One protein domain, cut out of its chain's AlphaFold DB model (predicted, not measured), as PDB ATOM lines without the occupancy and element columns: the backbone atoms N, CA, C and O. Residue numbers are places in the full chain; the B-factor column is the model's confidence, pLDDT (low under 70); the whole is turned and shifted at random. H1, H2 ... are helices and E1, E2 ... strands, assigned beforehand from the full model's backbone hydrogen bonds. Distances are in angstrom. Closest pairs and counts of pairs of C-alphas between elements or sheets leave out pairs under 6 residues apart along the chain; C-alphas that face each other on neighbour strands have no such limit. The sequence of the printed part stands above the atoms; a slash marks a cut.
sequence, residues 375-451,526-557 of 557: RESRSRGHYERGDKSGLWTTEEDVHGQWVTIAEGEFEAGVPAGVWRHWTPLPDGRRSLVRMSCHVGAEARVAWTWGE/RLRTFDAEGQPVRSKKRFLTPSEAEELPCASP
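AT A GLANCE: This is residues 375 to 451 and 526 to 557 of the 557 residues of an uncharacterized protein of Deltaproteobacteria bacterium (UniProt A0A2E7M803). A single wall of six antiparallel strands, twisted and curled, has the short helix H1 over one face, above E5, and the other face bare. A long stretch with no named element, residues 526 to 545, begins beside E6, where residues 526 to 527 pair with residues 447 to 448 of E6, makes a loop in which residues 529 to 530 pair with residues 536 to 537, and leads back to H1 over the sheet's face. The printed part has 109 residues, with E1 to E6 and then H1 along the chain; the strands stand side by side in that order as a meander, each the antiparallel neighbour of the one before. The class is mostly strand; the whole is compact, with a radius of gyration of the C-alphas of 15.2 A, and flat, spanning 44 by 39 by 20 A.

IN THESE COORDINATES: E1, residues 375 to 384, begins at C-alpha 375 (6.007, 16.769, 162.841) and is 29.3 A long. E2, residues 387 to 398, measures 29.6 A; E3, residues 401 to 411, 29.5 A; E4, residues 414 to 424, 25.6 A; E5, residues 430 to 439, 26.1 A. E6, residues 442 to 448, measures 16.8 A. H1, residues 546 to 550, measures 6.4 A and ends at C-alpha 550 (30.578, 25.641, 167.415).

HOW THE PARTS SIT: N 380 and O 393 of E1 and E2 are 2.8 A apart, within hydrogen-bond range, as are N 392 and O 408 of E2 and E3, 2.8 A, N 416 and O 409 of E4 and E3, 2.8 A, N 419 and O 436 of E4 and E5, 2.8 A, and N 437 and O 444 of E5 and E6, 2.8 A. E2 bends by 87 degrees at residue 390 and E4 by 90 degrees at residue 417. H1 is on the sheet, over E5, at a height of 8.5 A; their closest C-alphas, of Leu 432 and Pro 546, are 5.8 A apart. In H1 every O i to N i+4 pair is within hydrogen-bond range. E1 and E6 are apart.

THE WHOLE: The C-alphas farthest apart, of Gly 400 and Glu 533, are 44.5 A apart. Residues 452 to 525 are not printed; C-alphas 451 and 526 are 10.2 A apart across the cut. The links printed whole are tight. The mean pLDDT of the printed part is 75.7, and it is under 70 at residues 428, 449 to 451 and 526 to 557.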
ATOM      1  N   ARG A 375       4.668  16.562 162.284       82.69
ATOM      2  CA  ARG A 375       6.007  16.769 162.841       82.69
ATOM      3  C   ARG A 375       6.215  15.825 164.012       82.69
ATOM      4  O   ARG A 375       5.400  15.788 164.936       82.69
ATOM      5  N   GLU A 376       7.321  15.102 163.978       90.81
ATOM      6  CA  GLU A 376       7.755  14.216 165.049       90.81
ATOM      7  C   GLU A 376       9.152  14.644 165.499       90.81
ATOM      8  O   GLU A 376      10.059  14.812 164.684       90.81
ATOM      9  N   SER A 377       9.329  14.820 166.805       93.81
ATOM     10  CA  SER A 377      10.632  15.049 167.416       93.81
ATOM     11  C   SER A 377      10.937  13.947 168.415       93.81
ATOM     12  O   SER A 377      10.057  13.506 169.151       93.81
ATOM     13  N   ARG A 378      12.193  13.506 168.472       96.00
ATOM     14  CA  ARG A 378      12.658  12.515 169.441       96.00
ATOM     15  C   ARG A 378      13.936  12.971 170.123       96.00
ATOM     16  O   ARG A 378      14.917  13.314 169.472       96.00
ATOM     17  N   SER A 379      13.942  12.917 171.443       96.88
ATOM     18  CA  SER A 379      15.107  13.141 172.287       96.88
ATOM     19  C   SER A 379      15.644  11.811 172.795       96.88
ATOM     20  O   SER A 379      14.878  10.934 173.189       96.88
ATOM     21  N   ARG A 380      16.963  11.641 172.782       97.81
ATOM     22  CA  ARG A 380      17.643  10.451 173.296       97.81
ATOM     23  C   ARG A 380      18.756  10.843 174.234       97.81
ATOM     24  O   ARG A 380      19.468  11.801 173.961       97.81
ATOM     25  N   GLY A 381      18.941  10.049 175.272       96.62
ATOM     26  CA  GLY A 381      20.062  10.190 176.183       96.62
ATOM     27  C   GLY A 381      19.984   9.151 177.280       96.62
ATOM     28  O   GLY A 381      19.323   8.119 177.122       96.62
ATOM     29  N   HIS A 382      20.707   9.394 178.364       96.75
ATOM     30  CA  HIS A 382      20.798   8.462 179.476       96.75
ATOM     31  C   HIS A 382      20.174   9.036 180.748       96.75
ATOM     32  O   HIS A 382      20.154  10.249 180.969       96.75
ATOM     33  N   TYR A 383      19.662   8.135 181.579       97.06
ATOM     34  CA  TYR A 383      19.268   8.402 182.952       97.06
ATOM     35  C   TYR A 383      20.187   7.658 183.921       97.06
ATOM     36  O   TYR A 383      20.549   6.506 183.672       97.06
ATOM     37  N   GLU A 384      20.506   8.295 185.043       96.38
ATOM     38  CA  GLU A 384      21.217   7.702 186.174       96.38
ATOM     39  C   GLU A 384      20.434   7.995 187.455       96.38
ATOM     40  O   GLU A 384      20.218   9.151 187.817       96.38
ATOM     41  N   ARG A 385      19.974   6.946 188.146       94.38
ATOM     42  CA  ARG A 385      19.162   7.041 189.374       94.38
ATOM     43  C   ARG A 385      17.943   7.967 189.260       94.38
ATOM     44  O   ARG A 385      17.474   8.521 190.253       94.38
ATOM     45  N   GLY A 386      17.352   8.042 188.069       95.25
ATOM     46  CA  GLY A 386      16.154   8.834 187.796       95.25
ATOM     47  C   GLY A 386      16.420  10.223 187.222       95.25
ATOM     48  O   GLY A 386      15.476  10.831 186.721       95.25
ATOM     49  N   ASP A 387      17.674  10.672 187.190       96.69
ATOM     50  CA  ASP A 387      18.062  11.977 186.660       96.69
ATOM     51  C   ASP A 387      18.649  11.852 185.253       96.69
ATOM     52  O   ASP A 387      19.398  10.914 184.970       96.69
ATOM     53  N   LYS A 388      18.332  12.793 184.352       96.06
ATOM     54  CA  LYS A 388      19.010  12.871 183.048       96.06
ATOM     55  C   LYS A 388      20.511  13.074 183.283       96.06
ATOM     56  O   LYS A 388      20.898  13.908 184.101       96.06
ATOM     57  N   SER A 389      21.337  12.310 182.578       96.06
ATOM     58  CA  SER A 389      22.795  12.324 182.721       96.06
ATOM     59  C   SER A 389      23.477  12.136 181.366       96.06
ATOM     60  O   SER A 389      22.965  11.431 180.488       96.06
ATOM     61  N   GLY A 390      24.636  12.772 181.199       95.06
ATOM     62  CA  GLY A 390      25.460  12.699 179.998       95.06
ATOM     63  C   GLY A 390      24.837  13.395 178.790       95.06
ATOM     64  O   GLY A 390      23.982  14.271 178.921       95.06
ATOM     65  N   LEU A 391      25.289  13.008 177.597       96.19
ATOM     66  CA  LEU A 391      24.855  13.608 176.337       96.19
ATOM     67  C   LEU A 391      23.395  13.266 176.018       96.19
ATOM     68  O   LEU A 391      22.995  12.098 176.005       96.19
ATOM     69  N   TRP A 392      22.632  14.301 175.684       97.50
ATOM     70  CA  TRP A 392      21.292  14.215 175.134       97.50
ATOM     71  C   TRP A 392      21.240  14.864 173.753       97.50
ATOM     72  O   TRP A 392      21.789  15.941 173.539       97.50
ATOM     73  N   THR A 393      20.552  14.211 172.822       97.31
ATOM     74  CA  THR A 393      20.358  14.683 171.445       97.31
ATOM     75  C   THR A 393      18.877  14.704 171.108       97.31
ATOM     76  O   THR A 393      18.198  13.696 171.316       97.31
ATOM     77  N   THR A 394      18.389  15.798 170.536       96.50
ATOM     78  CA  THR A 394      17.031  15.934 170.003       96.50
ATOM     79  C   THR A 394      17.083  15.988 168.485       96.50
ATOM     80  O   THR A 394      17.845  16.756 167.902       96.50
ATOM     81  N   GLU A 395      16.258  15.173 167.843       94.88
ATOM     82  CA  GLU A 395      16.110  15.089 166.395       94.88
ATOM     83  C   GLU A 395      14.669  15.417 165.994       94.88
ATOM     84  O   GLU A 395      13.743  15.185 166.773       94.88
ATOM     85  N   GLU A 396      14.482  15.924 164.781       91.94
ATOM     86  CA  GLU A 396      13.177  16.137 164.147       91.94
ATOM     87  C   GLU A 396      13.129  15.377 162.819       91.94
ATOM     88  O   GLU A 396      14.155  15.239 162.144       91.94
ATOM     89  N   ASP A 397      11.960  14.841 162.471       87.75
ATOM     90  CA  ASP A 397      11.732  14.222 161.167       87.75
ATOM     91  C   ASP A 397      11.462  15.286 160.095       87.75
ATOM     92  O   ASP A 397      10.509  16.064 160.170       87.75
ATOM     93  N   VAL A 398      12.311  15.297 159.071       83.25
ATOM     94  CA  VAL A 398      12.250  16.199 157.925       83.25
ATOM     95  C   VAL A 398      12.161  15.333 156.673       83.25
ATOM     96  O   VAL A 398      13.159  14.804 156.191       83.25
ATOM     97  N   HIS A 399      10.945  15.166 156.146       80.81
ATOM     98  CA  HIS A 399      10.662  14.351 154.956       80.81
ATOM     99  C   HIS A 399      11.157  12.887 155.048       80.81
ATOM    100  O   HIS A 399      11.616  12.319 154.056       80.81
ATOM    101  N   GLY A 400      11.050  12.256 156.223       80.31
ATOM    102  CA  GLY A 400      11.465  10.869 156.456       80.31
ATOM    103  C   GLY A 400      12.939  10.714 156.849       80.31
ATOM    104  O   GLY A 400      13.439   9.586 156.930       80.31
ATOM    105  N   GLN A 401      13.650  11.821 157.077       83.50
ATOM    106  CA  GLN A 401      15.022  11.842 157.570       83.50
ATOM    107  C   GLN A 401      15.098  12.514 158.940       83.50
ATOM    108  O   GLN A 401      14.631  13.629 159.139       83.50
ATOM    109  N   TRP A 402      15.762  11.842 159.878       88.19
ATOM    110  CA  TRP A 402      15.984  12.369 161.219       88.19
ATOM    111  C   TRP A 402      17.193  13.293 161.239       88.19
ATOM    112  O   TRP A 402      18.317  12.846 161.009       88.19
ATOM    113  N   VAL A 403      16.958  14.563 161.552       90.44
ATOM    114  CA  VAL A 403      17.997  15.592 161.626       90.44
ATOM    115  C   VAL A 403      18.135  16.058 163.070       90.44
ATOM    116  O   VAL A 403      17.148  16.414 163.707       90.44
ATOM    117  N   THR A 404      19.353  16.053 163.614       92.94
ATOM    118  CA  THR A 404      19.625  16.541 164.974       92.94
ATOM    119  C   THR A 404      19.484  18.061 165.043       92.94
ATOM    120  O   THR A 404      20.272  18.789 164.434       92.94
ATOM    121  N   ILE A 405      18.510  18.518 165.830       93.00
ATOM    122  CA  ILE A 405      18.146  19.927 166.034       93.00
ATOM    123  C   ILE A 405      18.587  20.472 167.394       93.00
ATOM    124  O   ILE A 405      18.611  21.684 167.587       93.00
ATOM    125  N   ALA A 406      18.970  19.612 168.340       94.81
ATOM    126  CA  ALA A 406      19.625  20.051 169.566       94.81
ATOM    127  C   ALA A 406      20.546  18.975 170.140       94.81
ATOM    128  O   ALA A 406      20.278  17.782 169.998       94.81
ATOM    129  N   GLU A 407      21.603  19.392 170.827       95.94
ATOM    130  CA  GLU A 407      22.421  18.503 171.650       95.94
ATOM    131  C   GLU A 407      23.038  19.258 172.829       95.94
ATOM    132  O   GLU A 407      23.338  20.452 172.732       95.94
ATOM    133  N   GLY A 408      23.255  18.549 173.929       93.25
ATOM    134  CA  GLY A 408      23.940  19.071 175.102       93.25
ATOM    135  C   GLY A 408      23.983  18.046 176.225       93.25
ATOM    136  O   GLY A 408      23.391  16.970 176.129       93.25
ATOM    137  N   GLU A 409      24.718  18.358 177.285       93.75
ATOM    138  CA  GLU A 409      24.891  17.444 178.411       93.75
ATOM    139  C   GLU A 409      23.931  17.771 179.556       93.75
ATOM    140  O   GLU A 409      23.512  18.916 179.745       93.75
ATOM    141  N   PHE A 410      23.587  16.743 180.326       94.56
ATOM    142  CA  PHE A 410      22.961  16.868 181.634       94.56
ATOM    143  C   PHE A 410      23.905  16.348 182.718       94.56
ATOM    144  O   PHE A 410      24.512  15.287 182.570       94.56
ATOM    145  N   GLU A 411      23.954  17.049 183.846       91.75
ATOM    146  CA  GLU A 411      24.602  16.595 185.075       91.75
ATOM    147  C   GLU A 411      23.572  16.603 186.205       91.75
ATOM    148  O   GLU A 411      22.995  17.642 186.512       91.75
ATOM    149  N   ALA A 412      23.311  15.446 186.823       88.94
ATOM    150  CA  ALA A 412      22.329  15.312 187.909       88.94
ATOM    151  C   ALA A 412      20.959  15.954 187.583       88.94
ATOM    152  O   ALA A 412      20.369  16.662 188.400       88.94
ATOM    153  N   GLY A 413      20.471  15.739 186.356       92.25
ATOM    154  CA  GLY A 413      19.142  16.169 185.920       92.25
ATOM    155  C   GLY A 413      19.045  17.626 185.472       92.25
ATOM    156  O   GLY A 413      18.007  18.010 184.930       92.25
ATOM    157  N   VAL A 414      20.104  18.426 185.622       92.06
ATOM    158  CA  VAL A 414      20.161  19.800 185.107       92.06
ATOM    159  C   VAL A 414      21.012  19.878 183.838       92.06
ATOM    160  O   VAL A 414      22.054  19.226 183.770       92.06
ATOM    161  N   PRO A 415      20.586  20.649 182.818       91.94
ATOM    162  CA  PRO A 415      21.425  20.924 181.657       91.94
ATOM    163  C   PRO A 415      22.768  21.515 182.102       91.94
ATOM    164  O   PRO A 415      22.796  22.381 182.972       91.94
ATOM    165  N   ALA A 416      23.868  21.071 181.510       89.00
ATOM    166  CA  ALA A 416      25.215  21.509 181.843       89.00
ATOM    167  C   ALA A 416      26.035  21.765 180.574       89.00
ATOM    168  O   ALA A 416      25.809  21.160 179.524       89.00
ATOM    169  N   GLY A 417      26.998  22.680 180.675       86.88
ATOM    170  CA  GLY A 417      27.935  22.955 179.592       86.88
ATOM    171  C   GLY A 417      27.273  23.594 178.372       86.88
ATOM    172  O   GLY A 417      26.329  24.379 178.494       86.88
ATOM    173  N   VAL A 418      27.824  23.308 177.192       88.25
ATOM    174  CA  VAL A 418      27.369  23.898 175.928       88.25
ATOM    175  C   VAL A 418      26.177  23.111 175.393       88.25
ATOM    176  O   VAL A 418      26.277  21.913 175.145       88.25
ATOM    177  N   TRP A 419      25.085  23.820 175.141       91.00
ATOM    178  CA  TRP A 419      23.923  23.350 174.404       91.00
ATOM    179  C   TRP A 419      23.875  24.026 173.043       91.00
ATOM    180  O   TRP A 419      23.957  25.252 172.943       91.00
ATOM    181  N   ARG A 420      23.742  23.222 171.994       90.38
ATOM    182  CA  ARG A 420      23.670  23.680 170.606       90.38
ATOM    183  C   ARG A 420      22.286  23.389 170.055       90.38
ATOM    184  O   ARG A 420      21.726  22.330 170.322       90.38
ATOM    185  N   HIS A 421      21.756  24.330 169.286       91.25
ATOM    186  CA  HIS A 421      20.457  24.230 168.640       91.25
ATOM    187  C   HIS A 421      20.583  24.596 167.167       91.25
ATOM    188  O   HIS A 421      21.127  25.653 166.825       91.25
ATOM    189  N   TRP A 422      20.032  23.746 166.311       89.38
ATOM    190  CA  TRP A 422      20.033  23.917 164.870       89.38
ATOM    191  C   TRP A 422      18.611  23.960 164.318       89.38
ATOM    192  O   TRP A 422      17.726  23.261 164.804       89.38
ATOM    193  N   THR A 423      18.427  24.727 163.248       85.50
ATOM    194  CA  THR A 423      17.244  24.646 162.389       85.50
ATOM    195  C   THR A 423      17.544  23.687 161.236       85.50
ATOM    196  O   THR A 423      18.585  23.839 160.581       85.50
ATOM    197  N   PRO A 424      16.680  22.695 160.968       83.38
ATOM    198  CA  PRO A 424      16.850  21.813 159.824       83.38
ATOM    199  C   PRO A 424      16.551  22.548 158.509       83.38
ATOM    200  O   PRO A 424      15.632  23.362 158.434       83.38
ATOM    201  N   LEU A 425      17.317  22.241 157.462       78.56
ATOM    202  CA  LEU A 425      17.140  22.772 156.110       78.56
ATOM    203  C   LEU A 425      16.463  21.726 155.201       78.56
ATOM    204  O   LEU A 425      16.613  20.525 155.441       78.56
ATOM    205  N   PRO A 426      15.738  22.137 154.138       72.38
ATOM    206  CA  PRO A 426      15.009  21.213 153.257       72.38
ATOM    207  C   PRO A 426      15.872  20.148 152.566       72.38
ATOM    208  O   PRO A 426      15.358  19.109 152.164       72.38
ATOM    209  N   ASP A 427      17.173  20.401 152.423       74.25
ATOM    210  CA  ASP A 427      18.152  19.503 151.803       74.25
ATOM    211  C   ASP A 427      18.787  18.500 152.790       74.25
ATOM    212  O   ASP A 427      19.734  17.796 152.438       74.25
ATOM    213  N   GLY A 428      18.285  18.440 154.029       68.44
ATOM    214  CA  GLY A 428      18.778  17.556 155.088       68.44
ATOM    215  C   GLY A 428      19.999  18.094 155.842       68.44
ATOM    216  O   GLY A 428      20.457  17.457 156.794       68.44
ATOM    217  N   ARG A 429      20.532  19.267 155.467       79.12
ATOM    218  CA  ARG A 429      21.530  19.976 156.283       79.12
ATOM    219  C   ARG A 429      20.865  20.632 157.495       79.12
ATOM    220  O   ARG A 429      19.646  20.659 157.643       79.12
ATOM    221  N   ARG A 430      21.689  21.182 158.384       81.25
ATOM    222  CA  ARG A 430      21.254  21.918 159.574       81.25
ATOM    223  C   ARG A 430      22.070  23.197 159.720       81.25
ATOM    224  O   ARG A 430      23.258  23.192 159.404       81.25
ATOM    225  N   SER A 431      21.445  24.264 160.202       79.69
ATOM    226  CA  SER A 431      22.102  25.547 160.472       79.69
ATOM    227  C   SER A 431      22.057  25.848 161.964       79.69
ATOM    228  O   SER A 431      20.983  25.765 162.558       79.69
ATOM    229  N   LEU A 432      23.201  26.152 162.587       79.19
ATOM    230  CA  LEU A 432      23.248  26.506 164.009       79.19
ATOM    231  C   LEU A 432      22.516  27.838 164.185       79.19
ATOM    232  O   LEU A 432      22.880  28.821 163.551       79.19
ATOM    233  N   VAL A 433      21.503  27.880 165.049       82.88
ATOM    234  CA  VAL A 433      20.697  29.093 165.295       82.88
ATOM    235  C   VAL A 433      20.832  29.619 166.713       82.88
ATOM    236  O   VAL A 433      20.601  30.800 166.968       82.88
ATOM    237  N   ARG A 434      21.236  28.767 167.655       83.50
ATOM    238  CA  ARG A 434      21.440  29.176 169.040       83.50
ATOM    239  C   ARG A 434      22.441  28.278 169.738       83.50
ATOM    240  O   ARG A 434      22.453  27.065 169.548       83.50
ATOM    241  N   MET A 435      23.219  28.890 170.619       85.75
ATOM    242  CA  MET A 435      24.063  28.191 171.570       85.75
ATOM    243  C   MET A 435      23.891  28.800 172.962       85.75
ATOM    244  O   MET A 435      23.989  30.019 173.145       85.75
ATOM    245  N   SER A 436      23.630  27.957 173.954       84.94
ATOM    246  CA  SER A 436      23.546  28.342 175.363       84.94
ATOM    247  C   SER A 436      24.606  27.627 176.185       84.94
ATOM    248  O   SER A 436      24.925  26.472 175.943       84.94
ATOM    249  N   CYS A 437      25.144  28.325 177.177       83.69
ATOM    250  CA  CYS A 437      26.006  27.751 178.195       83.69
ATOM    251  C   CYS A 437      25.242  27.658 179.505       83.69
ATOM    252  O   CYS A 437      24.747  28.664 180.014       83.69
ATOM    253  N   HIS A 438      25.151  26.449 180.040       83.00
ATOM    254  CA  HIS A 438      24.463  26.166 181.285       83.00
ATOM    255  C   HIS A 438      25.473  26.011 182.425       83.00
ATOM    256  O   HIS A 438      26.377  25.173 182.359       83.00
ATOM    257  N   VAL A 439      25.322  26.839 183.464       78.31
ATOM    258  CA  VAL A 439      26.096  26.771 184.714       78.31
ATOM    259  C   VAL A 439      25.118  26.416 185.832       78.31
ATOM    260  O   VAL A 439      24.445  27.279 186.393       78.31
ATOM    261  N   GLY A 440      24.990  25.120 186.119       71.75
ATOM    262  CA  GLY A 440      23.882  24.610 186.929       71.75
ATOM    263  C   GLY A 440      22.545  24.761 186.193       71.75
ATOM    264  O   GLY A 440      22.469  24.534 184.993       71.75
ATOM    265  N   ALA A 441      21.483  25.170 186.890       70.00
ATOM    266  CA  ALA A 441      20.157  25.336 186.280       70.00
ATOM    267  C   ALA A 441      20.022  26.598 185.401       70.00
ATOM    268  O   ALA A 441      19.044  26.733 184.664       70.00
ATOM    269  N   GLU A 442      20.972  27.533 185.481       74.19
ATOM    270  CA  GLU A 442      20.899  28.803 184.763       74.19
ATOM    271  C   GLU A 442      21.521  28.693 183.370       74.19
ATOM    272  O   GLU A 442      22.691  28.341 183.206       74.19
ATOM    273  N   ALA A 443      20.727  29.037 182.359       76.69
ATOM    274  CA  ALA A 443      21.159  29.119 180.974       76.69
ATOM    275  C   ALA A 443      21.590  30.551 180.643       76.69
ATOM    276  O   ALA A 443      20.790  31.481 180.739       76.69
ATOM    277  N   ARG A 444      22.822  30.730 180.169       77.50
ATOM    278  CA  ARG A 444      23.294  31.988 179.581       77.50
ATOM    279  C   ARG A 444      23.427  31.802 178.080       77.50
ATOM    280  O   ARG A 444      24.110  30.896 177.611       77.50
ATOM    281  N   VAL A 445      22.738  32.633 177.307       72.81
ATOM    282  CA  VAL A 445      22.792  32.564 175.845       72.81
ATOM    283  C   VAL A 445      24.155  33.073 175.391       72.81
ATOM    284  O   VAL A 445      24.425  34.265 175.474       72.81
ATOM    285  N   ALA A 446      25.020  32.167 174.941       70.00
ATOM    286  CA  ALA A 446      26.347  32.527 174.459       70.00
ATOM    287  C   ALA A 446      26.259  33.146 173.058       70.00
ATOM    288  O   ALA A 446      26.971  34.102 172.755       70.00
ATOM    289  N   TRP A 447      25.359  32.632 172.213       70.44
ATOM    290  CA  TRP A 447      25.217  33.059 170.823       70.44
ATOM    291  C   TRP A 447      23.805  32.783 170.279       70.44
ATOM    292  O   TRP A 447      23.198  31.759 170.606       70.44
ATOM    293  N   THR A 448      23.297  33.675 169.426       70.06
ATOM    294  CA  THR A 448      22.069  33.478 168.634       70.06
ATOM    295  C   THR A 448      22.254  33.995 167.217       70.06
ATOM    296  O   THR A 448      22.962  34.982 166.983       70.06
ATOM    297  N   TRP A 449      21.554  33.363 166.285       62.66
ATOM    298  CA  TRP A 449      21.297  33.899 164.961       62.66
ATOM    299  C   TRP A 449      20.108  34.864 165.027       62.66
ATOM    300  O   TRP A 449      19.117  34.577 165.695       62.66
ATOM    301  N   GLY A 450      20.235  36.021 164.386       53.12
ATOM    302  CA  GLY A 450      19.154  36.986 164.235       53.12
ATOM    303  C   GLY A 450      19.309  37.677 162.891       53.12
ATOM    304  O   GLY A 450      20.380  38.215 162.609       53.12
ATOM    305  N   GLU A 451      18.259  37.632 162.078       41.22
ATOM    306  CA  GLU A 451      18.004  38.689 161.100       41.22
ATOM    307  C   GLU A 451      17.759  39.985 161.885       41.22
ATOM    308  O   GLU A 451      17.341  39.943 163.043       41.22
ATOM    309  N   ARG A 526      25.441  37.158 166.464       54.88
ATOM    310  CA  ARG A 526      25.938  38.133 167.454       54.88
ATOM    311  C   ARG A 526      26.264  37.452 168.785       54.88
ATOM    312  O   ARG A 526      25.385  36.909 169.446       54.88
ATOM    313  N   LEU A 527      27.520  37.544 169.219       47.25
ATOM    314  CA  LEU A 527      27.937  37.114 170.558       47.25
ATOM    315  C   LEU A 527      27.523  38.170 171.603       47.25
ATOM    316  O   LEU A 527      27.918  39.336 171.487       47.25
ATOM    317  N   ARG A 528      26.760  37.782 172.634       55.09
ATOM    318  CA  ARG A 528      26.500  38.616 173.825       55.09
ATOM    319  C   ARG A 528      27.235  37.997 175.016       55.09
ATOM    320  O   ARG A 528      27.121  36.801 175.256       55.09
ATOM    321  N   THR A 529      28.019  38.798 175.736       47.81
ATOM    322  CA  THR A 529      28.728  38.358 176.951       47.81
ATOM    323  C   THR A 529      28.009  38.901 178.182       47.81
ATOM    324  O   THR A 529      27.531  40.033 178.161       47.81
ATOM    325  N   PHE A 530      27.900  38.090 179.232       47.81
ATOM    326  CA  PHE A 530      27.218  38.438 180.482       47.81
ATOM    327  C   PHE A 530      28.209  38.315 181.642       47.81
ATOM    328  O   PHE A 530      29.040  37.408 181.614       47.81
ATOM    329  N   ASP A 531      28.143  39.213 182.626       43.34
ATOM    330  CA  ASP A 531      29.004  39.167 183.814       43.34
ATOM    331  C   ASP A 531      28.518  38.124 184.830       43.34
ATOM    332  O   ASP A 531      27.528  37.414 184.613       43.34
ATOM    333  N   ALA A 532      29.234  37.994 185.949       36.34
ATOM    334  CA  ALA A 532      28.912  37.051 187.014       36.34
ATOM    335  C   ALA A 532      27.482  37.248 187.560       36.34
ATOM    336  O   ALA A 532      26.835  36.260 187.909       36.34
ATOM    337  N   GLU A 533      26.956  38.474 187.530       39.66
ATOM    338  CA  GLU A 533      25.614  38.867 187.970       39.66
ATOM    339  C   GLU A 533      24.535  38.767 186.870       39.66
ATOM    340  O   GLU A 533      23.366  39.070 187.120       39.66
ATOM    341  N   GLY A 534      24.894  38.313 185.664       40.62
ATOM    342  CA  GLY A 534      23.965  38.110 184.550       40.62
ATOM    343  C   GLY A 534      23.596  39.391 183.798       40.62
ATOM    344  O   GLY A 534      22.677  39.366 182.975       40.62
ATOM    345  N   GLN A 535      24.294  40.503 184.036       44.03
ATOM    346  CA  GLN A 535      24.108  41.724 183.262       44.03
ATOM    347  C   GLN A 535      24.898  41.651 181.948       44.03
ATOM    348  O   GLN A 535      26.012  41.120 181.913       44.03
ATOM    349  N   PRO A 536      24.343  42.166 180.834       46.06
ATOM    350  CA  PRO A 536      25.058  42.211 179.568       46.06
ATOM    351  C   PRO A 536      26.291  43.111 179.705       46.06
ATOM    352  O   PRO A 536      26.188  44.319 179.927       46.06
ATOM    353  N   VAL A 537      27.476  42.534 179.531       46.59
ATOM    354  CA  VAL A 537      28.727  43.290 179.488       46.59
ATOM    355  C   VAL A 537      28.829  43.922 178.108       46.59
ATOM    356  O   VAL A 537      28.602  43.262 177.091       46.59
ATOM    357  N   ARG A 538      29.202  45.207 178.035       43.44
ATOM    358  CA  ARG A 538      29.558  45.870 176.768       43.44
ATOM    359  C   ARG A 538      30.807  45.207 176.167       43.44
ATOM    360  O   ARG A 538      31.918  45.721 176.282       43.44
ATOM    361  N   SER A 539      30.644  44.071 175.498       44.75
ATOM    362  CA  SER A 539      31.663  43.506 174.621       44.75
ATOM    363  C   SER A 539      31.622  44.198 173.263       44.75
ATOM    364  O   SER A 539      30.555  44.521 172.739       44.75
ATOM    365  N   LYS A 540      32.799  44.405 172.658       43.25
ATOM    366  CA  LYS A 540      32.897  44.778 171.240       43.25
ATOM    367  C   LYS A 540      32.070  43.776 170.429       43.25
ATOM    368  O   LYS A 540      32.276  42.577 170.595       43.25
ATOM    369  N   LYS A 541      31.141  44.264 169.593       46.69
ATOM    370  CA  LYS A 541      30.325  43.432 168.694       46.69
ATOM    371  C   LYS A 541      31.279  42.535 167.895       46.69
ATOM    372  O   LYS A 541      32.022  43.041 167.057       46.69
ATOM    373  N   ARG A 542      31.318  41.240 168.207       52.34
ATOM    374  CA  ARG A 542      32.053  40.246 167.427       52.34
ATOM    375  C   ARG A 542      31.022  39.368 166.749       52.34
ATOM    376  O   ARG A 542      30.190  38.752 167.412       52.34
ATOM    377  N   PHE A 543      31.078  39.396 165.433       56.25
ATOM    378  CA  PHE A 543      30.309  38.544 164.558       56.25
ATOM    379  C   PHE A 543      31.066  37.231 164.393       56.25
ATOM    380  O   PHE A 543      32.289  37.253 164.238       56.25
ATOM    381  N   LEU A 544      30.355  36.115 164.514       57.06
ATOM    382  CA  LEU A 544      30.914  34.781 164.331       57.06
ATOM    383  C   LEU A 544      30.118  34.058 163.257       57.06
ATOM    384  O   LEU A 544      28.886  34.167 163.206       57.06
ATOM    385  N   THR A 545      30.833  33.313 162.428       60.50
ATOM    386  CA  THR A 545      30.232  32.291 161.576       60.50
ATOM    387  C   THR A 545      29.694  31.137 162.438       60.50
ATOM    388  O   THR A 545      30.169  30.937 163.562       60.50
ATOM    389  N   PRO A 546      28.716  30.354 161.946       56.69
ATOM    390  CA  PRO A 546      28.238  29.159 162.641       56.69
ATOM    391  C   PRO A 546      29.363  28.188 163.033       56.69
ATOM    392  O   PRO A 546      29.367  27.687 164.152       56.69
ATOM    393  N   SER A 547      30.358  27.987 162.162       61.28
ATOM    394  CA  SER A 547      31.514  27.121 162.431       61.28
ATOM    395  C   SER A 547      32.415  27.661 163.547       61.28
ATOM    396  O   SER A 547      32.815  26.908 164.430       61.28
ATOM    397  N   GLU A 548      32.685  28.969 163.579       63.47
ATOM    398  CA  GLU A 548      33.436  29.590 164.680       63.47
ATOM    399  C   GLU A 548      32.672  29.553 166.010       63.47
ATOM    400  O   GLU A 548      33.288  29.507 167.077       63.47
ATOM    401  N   ALA A 549      31.336  29.597 165.968       61.75
ATOM    402  CA  ALA A 549      30.505  29.507 167.163       61.75
ATOM    403  C   ALA A 549      30.517  28.091 167.767       61.75
ATOM    404  O   ALA A 549      30.541  27.966 168.989       61.75
ATOM    405  N   GLU A 550      30.558  27.036 166.944       60.91
ATOM    406  CA  GLU A 550      30.578  25.641 167.415       60.91
ATOM    407  C   GLU A 550      31.805  25.302 168.281       60.91
ATOM    408  O   GLU A 550      31.700  24.459 169.183       60.91
ATOM    409  N   GLU A 551      32.933  25.981 168.048       64.88
ATOM    410  CA  GLU A 551      34.205  25.785 168.761       64.88
ATOM    411  C   GLU A 551      34.338  26.610 170.054       64.88
ATOM    412  O   GLU A 551      35.341  26.493 170.767       64.88
ATOM    413  N   LEU A 552      33.356  27.453 170.392       63.66
ATOM    414  CA  LEU A 552      33.455  28.297 171.579       63.66
ATOM    415  C   LEU A 552      33.338  27.475 172.873       63.66
ATOM    416  O   LEU A 552      32.347  26.768 173.077       63.66
ATOM    417  N   PRO A 553      34.297  27.606 173.807       62.53
ATOM    418  CA  PRO A 553      34.153  27.018 175.129       62.53
ATOM    419  C   PRO A 553      33.070  27.758 175.920       62.53
ATOM    420  O   PRO A 553      32.895  28.970 175.762       62.53
ATOM    421  N   CYS A 554      32.411  27.067 176.856       63.66
ATOM    422  CA  CYS A 554      31.689  27.782 177.903       63.66
ATOM    423  C   CYS A 554      32.690  28.585 178.725       63.66
ATOM    424  O   CYS A 554      33.509  28.029 179.459       63.66
ATOM    425  N   ALA A 555      32.641  29.906 178.582       54.38
ATOM    426  CA  ALA A 555      33.345  30.794 179.482       54.38
ATOM    427  C   ALA A 555      32.748  30.600 180.885       54.38
ATOM    428  O   ALA A 555      31.558  30.828 181.099       54.38
ATOM    429  N   SER A 556      33.568  30.120 181.825       39.47
ATOM    430  CA  SER A 556      33.297  30.285 183.259       39.47
ATOM    431  C   SER A 556      33.160  31.791 183.553       39.47
ATOM    432  O   SER A 556      33.783  32.561 182.819       39.47
ATOM    433  N   PRO A 557      32.343  32.193 184.546       38.34
ATOM    434  CA  PRO A 557      31.792  33.546 184.691       38.34
ATOM    435  C   PRO A 557      32.788  34.699 184.544       38.34
ATOM    436  O   PRO A 557      33.965  34.544 184.951       38.34
TER     437      PRO A 557